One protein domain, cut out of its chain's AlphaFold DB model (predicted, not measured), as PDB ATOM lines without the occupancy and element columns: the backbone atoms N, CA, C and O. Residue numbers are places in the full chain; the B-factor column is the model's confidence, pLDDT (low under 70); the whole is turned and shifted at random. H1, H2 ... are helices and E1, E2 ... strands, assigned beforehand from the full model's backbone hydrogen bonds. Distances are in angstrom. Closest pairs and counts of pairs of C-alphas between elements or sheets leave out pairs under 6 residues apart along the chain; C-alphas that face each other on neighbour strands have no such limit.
ATOM      1  N   ASP A 133     195.512  95.312 127.242       54.94
ATOM      2  CA  ASP A 133     194.665  96.278 126.546       54.94
ATOM      3  C   ASP A 133     194.197  97.411 127.469       54.94
ATOM      4  O   ASP A 133     193.538  97.200 128.498       54.94
ATOM      5  N   SER A 134     194.564  98.642 127.110       72.31
ATOM      6  CA  SER A 134     194.171  99.827 127.867       72.31
ATOM      7  C   SER A 134     192.859 100.383 127.327       72.31
ATOM      8  O   SER A 134     192.860 100.969 126.248       72.31
ATOM      9  N   GLY A 135     191.759 100.189 128.060       85.88
ATOM     10  CA  GLY A 135     190.417 100.646 127.684       85.88
ATOM     11  C   GLY A 135     190.118 102.094 128.086       85.88
ATOM     12  O   GLY A 135     190.992 102.826 128.552       85.88
ATOM     13  N   LEU A 136     188.852 102.495 127.944       92.00
ATOM     14  CA  LEU A 136     188.351 103.806 128.361       92.00
ATOM     15  C   LEU A 136     187.251 103.647 129.420       92.00
ATOM     16  O   LEU A 136     186.301 102.895 129.230       92.00
ATOM     17  N   GLN A 137     187.346 104.397 130.514       93.31
ATOM     18  CA  GLN A 137     186.219 104.673 131.406       93.31
ATOM     19  C   GLN A 137     185.915 106.168 131.384       93.31
ATOM     20  O   GLN A 137     186.822 106.998 131.421       93.31
ATOM     21  N   VAL A 138     184.632 106.516 131.347       95.69
ATOM     22  CA  VAL A 138     184.162 107.904 131.373       95.69
ATOM     23  C   VAL A 138     183.200 108.064 132.537       95.69
ATOM     24  O   VAL A 138     182.343 107.209 132.756       95.69
ATOM     25  N   PHE A 139     183.334 109.149 133.292       96.12
ATOM     26  CA  PHE A 139     182.413 109.473 134.379       96.12
ATOM     27  C   PHE A 139     182.050 110.955 134.359       96.12
ATOM     28  O   PHE A 139     182.851 111.781 133.936       96.12
ATOM     29  N   GLU A 140     180.860 111.289 134.854       96.44
ATOM     30  CA  GLU A 140     180.426 112.675 135.038       96.44
ATOM     31  C   GLU A 140     180.931 113.235 136.383       96.44
ATOM     32  O   GLU A 140     180.797 112.593 137.434       96.44
ATOM     33  N   SER A 141     181.513 114.434 136.354       96.00
ATOM     34  CA  SER A 141     181.909 115.205 137.532       96.00
ATOM     35  C   SER A 141     180.785 116.140 137.996       96.00
ATOM     36  O   SER A 141     179.951 116.599 137.216       96.00
ATOM     37  N   ALA A 142     180.759 116.449 139.293       94.62
ATOM     38  CA  ALA A 142     179.801 117.368 139.910       94.62
ATOM     39  C   ALA A 142     180.107 118.853 139.633       94.62
ATOM     40  O   ALA A 142     179.291 119.720 139.940       94.62
ATOM     41  N   GLY A 143     181.272 119.140 139.054       92.19
ATOM     42  CA  GLY A 143     181.750 120.467 138.682       92.19
ATOM     43  C   GLY A 143     183.033 120.364 137.854       92.19
ATOM     44  O   GLY A 143     183.391 119.258 137.432       92.19
ATOM     45  N   PRO A 144     183.744 121.479 137.611       93.38
ATOM     46  CA  PRO A 144     185.022 121.459 136.910       93.38
ATOM     47  C   PRO A 144     186.018 120.535 137.614       93.38
ATOM     48  O   PRO A 144     186.301 120.695 138.803       93.38
ATOM     49  N   LEU A 145     186.555 119.571 136.872       95.00
ATOM     50  CA  LEU A 145     187.504 118.614 137.416       95.00
ATOM     51  C   LEU A 145     188.909 119.227 137.444       95.00
ATOM     52  O   LEU A 145     189.446 119.650 136.422       95.00
ATOM     53  N   ILE A 146     189.516 119.261 138.627       93.25
ATOM     54  CA  ILE A 146     190.857 119.791 138.862       93.25
ATOM     55  C   ILE A 146     191.782 118.618 139.166       93.25
ATOM     56  O   ILE A 146     191.694 118.008 140.233       93.25
ATOM     57  N   LEU A 147     192.672 118.315 138.224       92.06
ATOM     58  CA  LEU A 147     193.752 117.352 138.418       92.06
ATOM     59  C   LEU A 147     194.828 117.977 139.314       92.06
ATOM     60  O   LEU A 147     195.257 119.109 139.075       92.06
ATOM     61  N   PHE A 148     195.258 117.250 140.346       89.75
ATOM     62  CA  PHE A 148     196.347 117.702 141.219       89.75
ATOM     63  C   PHE A 148     197.717 117.542 140.565       89.75
ATOM     64  O   PHE A 148     198.619 118.321 140.862       89.75
ATOM     65  N   ASP A 149     197.843 116.580 139.653       80.00
ATOM     66  CA  ASP A 149     198.991 116.457 138.773       80.00
ATOM     67  C   ASP A 149     198.571 116.742 137.326       80.00
ATOM     68  O   ASP A 149     197.723 116.061 136.745       80.00
ATOM     69  N   ASN A 150     199.169 117.788 136.757       71.00
ATOM     70  CA  ASN A 150     198.983 118.175 135.366       71.00
ATOM     71  C   ASN A 150     200.189 117.832 134.486       71.00
ATOM     72  O   ASN A 150     200.194 118.230 133.316       71.00
ATOM     73  N   HIS A 151     201.167 117.091 135.003       77.25
ATOM     74  CA  HIS A 151     202.339 116.666 134.257       77.25
ATOM     75  C   HIS A 151     201.938 115.839 133.036       77.25
ATOM     76  O   HIS A 151     201.110 114.929 133.112       77.25
ATOM     77  N   ILE A 152     202.492 116.207 131.882       72.81
ATOM     78  CA  ILE A 152     202.412 115.400 130.668       72.81
ATOM     79  C   ILE A 152     203.745 114.662 130.592       72.81
ATOM     80  O   ILE A 152     204.779 115.329 130.492       72.81
ATOM     81  N   PRO A 153     203.747 113.324 130.639       70.00
ATOM     82  CA  PRO A 153     204.991 112.578 130.663       70.00
ATOM     83  C   PRO A 153     205.777 112.776 129.370       70.00
ATOM     84  O   PRO A 153     205.229 112.700 128.270       70.00
ATOM     85  N   SER A 154     207.081 112.985 129.500       73.88
ATOM     86  CA  SER A 154     208.009 112.890 128.377       73.88
ATOM     87  C   SER A 154     208.167 111.435 127.921       73.88
ATOM     88  O   SER A 154     207.955 110.500 128.694       73.88
ATOM     89  N   GLU A 155     208.626 111.226 126.684       70.25
ATOM     90  CA  GLU A 155     208.960 109.892 126.155       70.25
ATOM     91  C   GLU A 155     209.899 109.128 127.104       70.25
ATOM     92  O   GLU A 155     209.682 107.965 127.439       70.25
ATOM     93  N   ARG A 156     210.905 109.820 127.649       74.75
ATOM     94  CA  ARG A 156     211.857 109.233 128.594       74.75
ATOM     95  C   ARG A 156     211.197 108.780 129.902       74.75
ATOM     96  O   ARG A 156     211.665 107.817 130.501       74.75
ATOM     97  N   GLU A 157     210.176 109.477 130.390       69.50
ATOM     98  CA  GLU A 157     209.434 109.088 131.601       69.50
ATOM     99  C   GLU A 157     208.472 107.934 131.312       69.50
ATOM    100  O   GLU A 157     208.375 107.011 132.115       69.50
ATOM    101  N   ALA A 158     207.843 107.922 130.132       65.12
ATOM    102  CA  ALA A 158     206.977 106.832 129.685       65.12
ATOM    103  C   ALA A 158     207.699 105.468 129.634       65.12
ATOM    104  O   ALA A 158     207.072 104.432 129.856       65.12
ATOM    105  N   HIS A 159     209.013 105.468 129.384       64.06
ATOM    106  CA  HIS A 159     209.845 104.261 129.314       64.06
ATOM    107  C   HIS A 159     210.639 103.942 130.599       64.06
ATOM    108  O   HIS A 159     211.344 102.934 130.643       64.06
ATOM    109  N   GLN A 160     210.555 104.760 131.653       65.75
ATOM    110  CA  GLN A 160     211.212 104.478 132.938       65.75
ATOM    111  C   GLN A 160     210.274 103.715 133.871       65.75
ATOM    112  O   GLN A 160     209.158 104.150 134.088       65.75
ATOM    113  N   VAL A 161     210.728 102.619 134.488       58.00
ATOM    114  CA  VAL A 161     209.883 101.775 135.362       58.00
ATOM    115  C   VAL A 161     209.483 102.484 136.666       58.00
ATOM    116  O   VAL A 161     208.336 102.390 137.090       58.00
ATOM    117  N   SER A 162     210.398 103.214 137.310       51.41
ATOM    118  CA  SER A 162     210.163 103.835 138.628       51.41
ATOM    119  C   SER A 162     209.392 105.157 138.580       51.41
ATOM    120  O   SER A 162     208.748 105.528 139.556       51.41
ATOM    121  N   SER A 163     209.470 105.871 137.459       52.28
ATOM    122  CA  SER A 163     208.765 107.127 137.183       52.28
ATOM    123  C   SER A 163     207.718 106.944 136.092       52.28
ATOM    124  O   SER A 163     207.265 107.929 135.512       52.28
ATOM    125  N   ASN A 164     207.335 105.686 135.828       55.72
ATOM    126  CA  ASN A 164     206.393 105.382 134.776       55.72
ATOM    127  C   ASN A 164     205.082 106.094 135.113       55.72
ATOM    128  O   ASN A 164     204.429 105.711 136.094       55.72
ATOM    129  N   PRO A 165     204.658 107.090 134.323       55.62
ATOM    130  CA  PRO A 165     203.389 107.752 134.554       55.62
ATOM    131  C   PRO A 165     202.265 106.724 134.603       55.62
ATOM    132  O   PRO A 165     201.368 106.868 135.410       55.62
ATOM    133  N   TYR A 166     202.361 105.623 133.851       56.34
ATOM    134  CA  TYR A 166     201.376 104.549 133.794       56.34
ATOM    135  C   TYR A 166     201.277 103.675 135.064       56.34
ATOM    136  O   TYR A 166     200.411 102.801 135.091       56.34
ATOM    137  N   ILE A 167     202.106 103.905 136.094       57.69
ATOM    138  CA  ILE A 167     202.091 103.218 137.408       57.69
ATOM    139  C   ILE A 167     201.754 104.199 138.560       57.69
ATOM    140  O   ILE A 167     201.519 103.788 139.699       57.69
ATOM    141  N   GLN A 168     201.703 105.507 138.292       67.56
ATOM    142  CA  GLN A 168     201.426 106.525 139.309       67.56
ATOM    143  C   GLN A 168     199.949 106.547 139.730       67.56
ATOM    144  O   GLN A 168     199.078 105.995 139.071       67.56
ATOM    145  N   LYS A 169     199.648 107.180 140.869       76.88
ATOM    146  CA  LYS A 169     198.265 107.426 141.303       76.88
ATOM    147  C   LYS A 169     197.846 108.798 140.798       76.88
ATOM    148  O   LYS A 169     198.469 109.792 141.156       76.88
ATOM    149  N   TRP A 170     196.757 108.870 140.042       87.25
ATOM    150  CA  TRP A 170     196.196 110.146 139.612       87.25
ATOM    151  C   TRP A 170     195.170 110.623 140.621       87.25
ATOM    152  O   TRP A 170     194.256 109.886 141.007       87.25
ATOM    153  N   LEU A 171     195.325 111.870 141.041       91.88
ATOM    154  CA  LEU A 171     194.475 112.500 142.035       91.88
ATOM    155  C   LEU A 171     193.774 113.694 141.402       91.88
ATOM    156  O   LEU A 171     194.389 114.488 140.687       91.88
ATOM    157  N   ALA A 172     192.493 113.843 141.705       94.50
ATOM    158  CA  ALA A 172     191.711 114.983 141.258       94.50
ATOM    159  C   ALA A 172     190.649 115.356 142.288       94.50
ATOM    160  O   ALA A 172     190.360 114.594 143.213       94.50
ATOM    161  N   ARG A 173     190.031 116.516 142.107       95.62
ATOM    162  CA  ARG A 173     188.824 116.917 142.832       95.62
ATOM    163  C   ARG A 173     187.871 117.669 141.920       95.62
ATOM    164  O   ARG A 173     188.302 118.253 140.930       95.62
ATOM    165  N   ASP A 174     186.608 117.709 142.296       96.12
ATOM    166  CA  ASP A 174     185.634 118.651 141.750       96.12
ATOM    167  C   ASP A 174     184.970 119.439 142.893       96.12
ATOM    168  O   ASP A 174     185.581 119.644 143.947       96.12
ATOM    169  N   ASP A 175     183.743 119.914 142.683       95.69
ATOM    170  CA  ASP A 175     182.983 120.694 143.660       95.69
ATOM    171  C   ASP A 175     182.338 119.857 144.780       95.69
ATOM    172  O   ASP A 175     181.755 120.429 145.701       95.69
ATOM    173  N   LYS A 176     182.423 118.520 144.739       96.06
ATOM    174  CA  LYS A 176     181.786 117.632 145.731       96.06
ATOM    175  C   LYS A 176     182.630 116.420 146.133       96.06
ATOM    176  O   LYS A 176     182.421 115.840 147.200       96.06
ATOM    177  N   TYR A 177     183.556 116.006 145.282       96.81
ATOM    178  CA  TYR A 177     184.264 114.748 145.404       96.81
ATOM    179  C   TYR A 177     185.772 114.910 145.257       96.81
ATOM    180  O   TYR A 177     186.280 115.775 144.541       96.81
ATOM    181  N   VAL A 178     186.483 113.990 145.903       95.88
ATOM    182  CA  VAL A 178     187.896 113.713 145.665       95.88
ATOM    183  C   VAL A 178     188.017 112.378 144.955       95.88
ATOM    184  O   VAL A 178     187.350 111.401 145.306       95.88
ATOM    185  N   TYR A 179     188.892 112.341 143.963       95.19
ATOM    186  CA  TYR A 179     189.108 111.204 143.096       95.19
ATOM    187  C   TYR A 179     190.514 110.668 143.275       95.19
ATOM    188  O   TYR A 179     191.491 111.421 143.302       95.19
ATOM    189  N   ARG A 180     190.604 109.345 143.331       92.38
ATOM    190  CA  ARG A 180     191.856 108.611 143.217       92.38
ATOM    191  C   ARG A 180     191.687 107.579 142.120       92.38
ATOM    192  O   ARG A 180     190.761 106.782 142.178       92.38
ATOM    193  N   PHE A 181     192.591 107.572 141.160       90.12
ATOM    194  CA  PHE A 181     192.662 106.564 140.113       90.12
ATOM    195  C   PHE A 181     194.035 105.901 140.165       90.12
ATOM    196  O   PHE A 181     195.036 106.586 140.365       90.12
ATOM    197  N   ASP A 182     194.095 104.581 140.029       84.56
ATOM    198  CA  ASP A 182     195.356 103.822 140.014       84.56
ATOM    199  C   ASP A 182     195.644 103.139 138.672       84.56
ATOM    200  O   ASP A 182     196.547 102.315 138.576       84.56
ATOM    201  N   GLY A 183     194.893 103.490 137.627       82.31
ATOM    202  CA  GLY A 183     195.044 102.903 136.299       82.31
ATOM    203  C   GLY A 183     194.076 101.751 136.049       82.31
ATOM    204  O   GLY A 183     193.827 101.422 134.893       82.31
ATOM    205  N   MET A 184     193.473 101.180 137.092       82.69
ATOM    206  CA  MET A 184     192.463 100.125 136.971       82.69
ATOM    207  C   MET A 184     191.127 100.558 137.565       82.69
ATOM    208  O   MET A 184     190.084 100.404 136.931       82.69
ATOM    209  N   GLN A 185     191.164 101.132 138.766       87.06
ATOM    210  CA  GLN A 185     189.988 101.466 139.552       87.06
ATOM    211  C   GLN A 185     189.967 102.956 139.885       87.06
ATOM    212  O   GLN A 185     190.944 103.533 140.368       87.06
ATOM    213  N   LEU A 186     188.809 103.579 139.663       92.12
ATOM    214  CA  LEU A 186     188.500 104.902 140.190       92.12
ATOM    215  C   LEU A 186     187.819 104.759 141.553       92.12
ATOM    216  O   LEU A 186     186.798 104.078 141.683       92.12
ATOM    217  N   TRP A 187     188.349 105.455 142.550       93.38
ATOM    218  CA  TRP A 187     187.670 105.744 143.803       93.38
ATOM    219  C   TRP A 187     187.191 107.188 143.808       93.38
ATOM    220  O   TRP A 187     187.924 108.099 143.419       93.38
ATOM    221  N   ARG A 188     185.962 107.384 144.288       95.06
ATOM    222  CA  ARG A 188     185.311 108.685 144.424       95.06
ATOM    223  C   ARG A 188     184.796 108.829 145.850       95.06
ATOM    224  O   ARG A 188     183.906 108.081 146.250       95.06
ATOM    225  N   TYR A 189     185.330 109.794 146.585       95.81
ATOM    226  CA  TYR A 189     184.978 110.059 147.980       95.81
ATOM    227  C   TYR A 189     184.263 111.395 148.080       95.81
ATOM    228  O   TYR A 189     184.747 112.387 147.536       95.81
ATOM    229  N   HIS A 190     183.115 111.432 148.758       96.88
ATOM    230  CA  HIS A 190     182.471 112.703 149.091       96.88
ATOM    231  C   HIS A 190     183.398 113.531 149.981       96.88
ATOM    232  O   HIS A 190     184.150 112.956 150.766       96.88
ATOM    233  N   THR A 191     183.341 114.854 149.890       94.62
ATOM    234  CA  THR A 191     183.983 115.726 150.873       94.62
ATOM    235  C   THR A 191     183.174 117.004 151.056       94.62
ATOM    236  O   THR A 191     182.730 117.613 150.083       94.62
ATOM    237  N   ALA A 192     182.976 117.418 152.307       92.94
ATOM    238  CA  ALA A 192     182.301 118.675 152.628       92.94
ATOM    239  C   ALA A 192     183.119 119.923 152.241       92.94
ATOM    240  O   ALA A 192     182.538 120.988 152.036       92.94
ATOM    241  N   ASP A 193     184.447 119.803 152.122       92.81
ATOM    242  CA  ASP A 193     185.331 120.904 151.724       92.81
ATOM    243  C   ASP A 193     186.355 120.461 150.662       92.81
ATOM    244  O   ASP A 193     187.535 120.239 150.957       92.81
ATOM    245  N   PRO A 194     185.937 120.361 149.386       92.12
ATOM    246  CA  PRO A 194     186.840 119.984 148.305       92.12
ATOM    247  C   PRO A 194     188.002 120.964 148.131       92.12
ATOM    248  O   PRO A 194     189.067 120.585 147.650       92.12
ATOM    249  N   ARG A 195     187.836 122.236 148.514       91.44
ATOM    250  CA  ARG A 195     188.859 123.271 148.314       91.44
ATOM    251  C   ARG A 195     190.016 123.152 149.302       91.44
ATOM    252  O   ARG A 195     191.112 123.607 148.977       91.44
ATOM    253  N   ALA A 196     189.801 122.530 150.460       92.25
ATOM    254  CA  ALA A 196     190.857 122.233 151.425       92.25
ATOM    255  C   ALA A 196     191.722 121.017 151.047       92.25
ATOM    256  O   ALA A 196     192.789 120.820 151.633       92.25
ATOM    257  N   VAL A 197     191.301 120.209 150.068       93.00
ATOM    258  CA  VAL A 197     192.025 119.003 149.646       93.00
ATOM    259  C   VAL A 197     193.371 119.378 149.030       93.00
ATOM    260  O   VAL A 197     193.460 120.217 148.130       93.00
ATOM    261  N   ARG A 198     194.423 118.704 149.493       90.69
ATOM    262  CA  ARG A 198     195.793 118.863 149.001       90.69
ATOM    263  C   ARG A 198     196.480 117.511 148.865       90.69
ATOM    264  O   ARG A 198     196.020 116.511 149.414       90.69
ATOM    265  N   VAL A 199     197.587 117.511 148.134       89.25
ATOM    266  CA  VAL A 199     198.435 116.337 147.934       89.25
ATOM    267  C   VAL A 199     199.767 116.567 148.640       89.25
ATOM    268  O   VAL A 199     200.384 117.615 148.462       89.25
ATOM    269  N   VAL A 200     200.192 115.603 149.455       86.50
ATOM    270  CA  VAL A 200     201.486 115.582 150.146       86.50
ATOM    271  C   VAL A 200     202.130 114.225 149.873       86.50
ATOM    272  O   VAL A 200     201.502 113.196 150.108       86.50
ATOM    273  N   ASN A 201     203.368 114.217 149.368       83.31
ATOM    274  CA  ASN A 201     204.096 112.996 148.984       83.31
ATOM    275  C   ASN A 201     203.259 112.061 148.084       83.31
ATOM    276  O   ASN A 201     203.114 110.874 148.379       83.31
ATOM    277  N   ASP A 202     202.647 112.621 147.034       78.81
ATOM    278  CA  ASP A 202     201.800 111.911 146.058       78.81
ATOM    279  C   ASP A 202     200.571 111.198 146.658       78.81
ATOM    280  O   ASP A 202     200.012 110.258 146.083       78.81
ATOM    281  N   GLN A 203     200.118 111.649 147.831       84.62
ATOM    282  CA  GLN A 203     198.927 111.142 148.506       84.62
ATOM    283  C   GLN A 203     197.990 112.270 148.925       84.62
ATOM    284  O   GLN A 203     198.423 113.376 149.238       84.62
ATOM    285  N   LEU A 204     196.689 111.977 148.940       89.38
ATOM    286  CA  LEU A 204     195.681 112.888 149.477       89.38
ATOM    287  C   LEU A 204     195.950 113.116 150.965       89.38
ATOM    288  O   LEU A 204     195.970 112.163 151.742       89.38
ATOM    289  N   ASP A 205     196.129 114.372 151.356       92.81
ATOM    290  CA  ASP A 205     196.362 114.729 152.750       92.81
ATOM    291  C   ASP A 205     195.034 114.872 153.495       92.81
ATOM    292  O   ASP A 205     194.341 115.894 153.428       92.81
ATOM    293  N   GLY A 206     194.662 113.795 154.169       91.69
ATOM    294  CA  GLY A 206     193.428 113.676 154.919       91.69
ATOM    295  C   GLY A 206     193.142 112.225 155.263       91.69
ATOM    296  O   GLY A 206     193.982 111.338 155.097       91.69
ATOM    297  N   LYS A 207     191.929 111.967 155.741       93.94
ATOM    298  CA  LYS A 207     191.473 110.618 156.090       93.94
ATOM    299  C   LYS A 207     190.074 110.362 155.564       93.94
ATOM    300  O   LYS A 207     189.261 111.276 155.485       93.94
ATOM    301  N   ILE A 208     189.793 109.104 155.257       93.50
ATOM    302  CA  ILE A 208     188.438 108.643 154.959       93.50
ATOM    303  C   ILE A 208     187.813 108.196 156.285       93.50
ATOM    304  O   ILE A 208     188.436 107.436 157.030       93.50
ATOM    305  N   ASN A 209     186.633 108.712 156.624       92.06
ATOM    306  CA  ASN A 209     185.911 108.318 157.834       92.06
ATOM    307  C   ASN A 209     185.154 106.986 157.638       92.06
ATOM    308  O   ASN A 209     185.178 106.392 156.560       92.06
ATOM    309  N   GLY A 210     184.480 106.506 158.689       88.62
ATOM    310  CA  GLY A 210     183.721 105.248 158.645       88.62
ATOM    311  C   GLY A 210     182.564 105.237 157.637       88.62
ATOM    312  O   GLY A 210     182.174 104.165 157.186       88.62
ATOM    313  N   ASP A 211     182.079 106.415 157.237       90.31
ATOM    314  CA  ASP A 211     180.985 106.591 156.278       90.31
ATOM    315  C   ASP A 211     181.482 106.716 154.824       90.31
ATOM    316  O   ASP A 211     180.690 106.876 153.896       90.31
ATOM    317  N   GLY A 212     182.800 106.647 154.600       89.19
ATOM    318  CA  GLY A 212     183.406 106.777 153.273       89.19
ATOM    319  C   GLY A 212     183.592 108.224 152.792       89.19
ATOM    320  O   GLY A 212     183.920 108.439 151.623       89.19
ATOM    321  N   GLU A 213     183.415 109.217 153.666       95.12
ATOM    322  CA  GLU A 213     183.687 110.627 153.381       95.12
ATOM    323  C   GLU A 213     185.166 110.964 153.609       95.12
ATOM    324  O   GLU A 213     185.771 110.568 154.607       95.12
ATOM    325  N   PHE A 214     185.751 111.729 152.689       96.25
ATOM    326  CA  PHE A 214     187.098 112.265 152.811       96.25
ATOM    327  C   PHE A 214     187.098 113.570 153.614       96.25
ATOM    328  O   PHE A 214     186.460 114.558 153.240       96.25
ATOM    329  N   ILE A 215     187.879 113.583 154.692       95.88
ATOM    330  CA  ILE A 215     188.108 114.728 155.571       95.88
ATOM    331  C   ILE A 215     189.537 115.232 155.318       95.88
ATOM    332  O   ILE A 215     190.486 114.548 155.725       95.88
ATOM    333  N   PRO A 216     189.716 116.396 154.663       93.88
ATOM    334  CA  PRO A 216     191.031 116.993 154.457       93.88
ATOM    335  C   PRO A 216     191.719 117.301 155.789       93.88
ATOM    336  O   PRO A 216     191.068 117.692 156.760       93.88
ATOM    337  N   THR A 217     193.043 117.164 155.835       92.62
ATOM    338  CA  THR A 217     193.817 117.616 156.996       92.62
ATOM    339  C   THR A 217     193.681 119.140 157.128       92.62
ATOM    340  O   THR A 217     193.935 119.852 156.149       92.62
ATOM    341  N   PRO A 218     193.305 119.672 158.309       85.88
ATOM    342  CA  PRO A 218     193.203 121.111 158.515       85.88
ATOM    343  C   PRO A 218     194.505 121.833 158.152       85.88
ATOM    344  O   PRO A 218     195.611 121.317 158.340       85.88
ATOM    345  N   ARG A 219     194.390 123.063 157.645       77.12
ATOM    346  CA  ARG A 219     195.547 123.959 157.617       77.12
ATOM    347  C   ARG A 219     195.852 124.355 159.054       77.12
ATOM    348  O   ARG A 219     195.032 125.011 159.687       77.12
ATOM    349  N   ASP A 220     197.038 124.010 159.537       66.62
ATOM    350  CA  ASP A 220     197.611 124.717 160.675       66.62
ATOM    351  C   ASP A 220     197.827 126.174 160.238       66.62
ATOM    352  O   ASP A 220     198.835 126.513 159.624       66.62
ATOM    353  N   GLU A 221     196.881 127.067 160.532       51.75
ATOM    354  CA  GLU A 221     197.068 128.520 160.385       51.75
ATOM    355  C   GLU A 221     198.004 129.094 161.471       51.75
ATOM    356  O   GLU A 221     197.905 130.255 161.864       51.75
ATOM    357  N   ALA A 222     198.948 128.294 161.968       47.38
ATOM    358  CA  ALA A 222     199.838 128.643 163.061       47.38
ATOM    359  C   ALA A 222     201.300 128.635 162.600       47.38
ATOM    360  O   ALA A 222     202.015 127.650 162.779       47.38
ATOM    361  N   LYS A 223     201.719 129.766 162.015       43.50
ATOM    362  CA  LYS A 223     202.974 130.509 162.278       43.50
ATOM    363  C   LYS A 223     203.203 131.534 161.160       43.50
ATOM    364  O   LYS A 223     203.897 131.267 160.181       43.50
ATOM    365  N   LYS A 224     202.580 132.703 161.318       36.47
ATOM    366  CA  LYS A 224     203.193 133.970 160.901       36.47
ATOM    367  C   LYS A 224     204.131 134.432 162.008       36.47
ATOM    368  O   LYS A 224     203.797 134.152 163.181       36.47
TER     369      LYS A 224
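What this domain is: This is residues 133 to 224 of the 224 residues of the protein "Lipoprotein" of Escherichia coli (UniProt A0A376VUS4). Little regular structure: an antiparallel meander, E2 E3 E4, strand beside strand, makes the middle, with hairpin E5 E6 near one end. Strand E1 stays apart; short helix H1 lies far out. The printed part has 92 residues, of which the named elements hold only 29, and these are mostly strand; the whole is only just loose, close to compact, with a radius of gyration of the C-alphas of 14.9 A and spans of 42 by 35 by 25 A.

Where its parts are: Find E1, residues 136 to 140, 13.6 A, from C-alpha 136 at (188.351, 103.806, 128.361). Then come H1, 155 to 158; E2, 170 to 173; E3, 177 to 181; E4, 186 to 190; E5, 206 to 208; E6, 214 to 216, ending at (191.031, 116.993, 154.457).

How they stand to each other: Within hydrogen-bond range are N 172 and O 179, 3.1 A, and N 180 and O 187, 3.0 A. C-alphas 189 and 214, closest of E4 and E6, are 5.7 A apart. H1 is too short for O i to N i+4 pairs.

The domain as a whole: C-alphas 133 and 224 are farthest apart, 51.7 A, without a cut. The link E4 to E5 is long. Residues 157 to 168, among others, are under pLDDT 70.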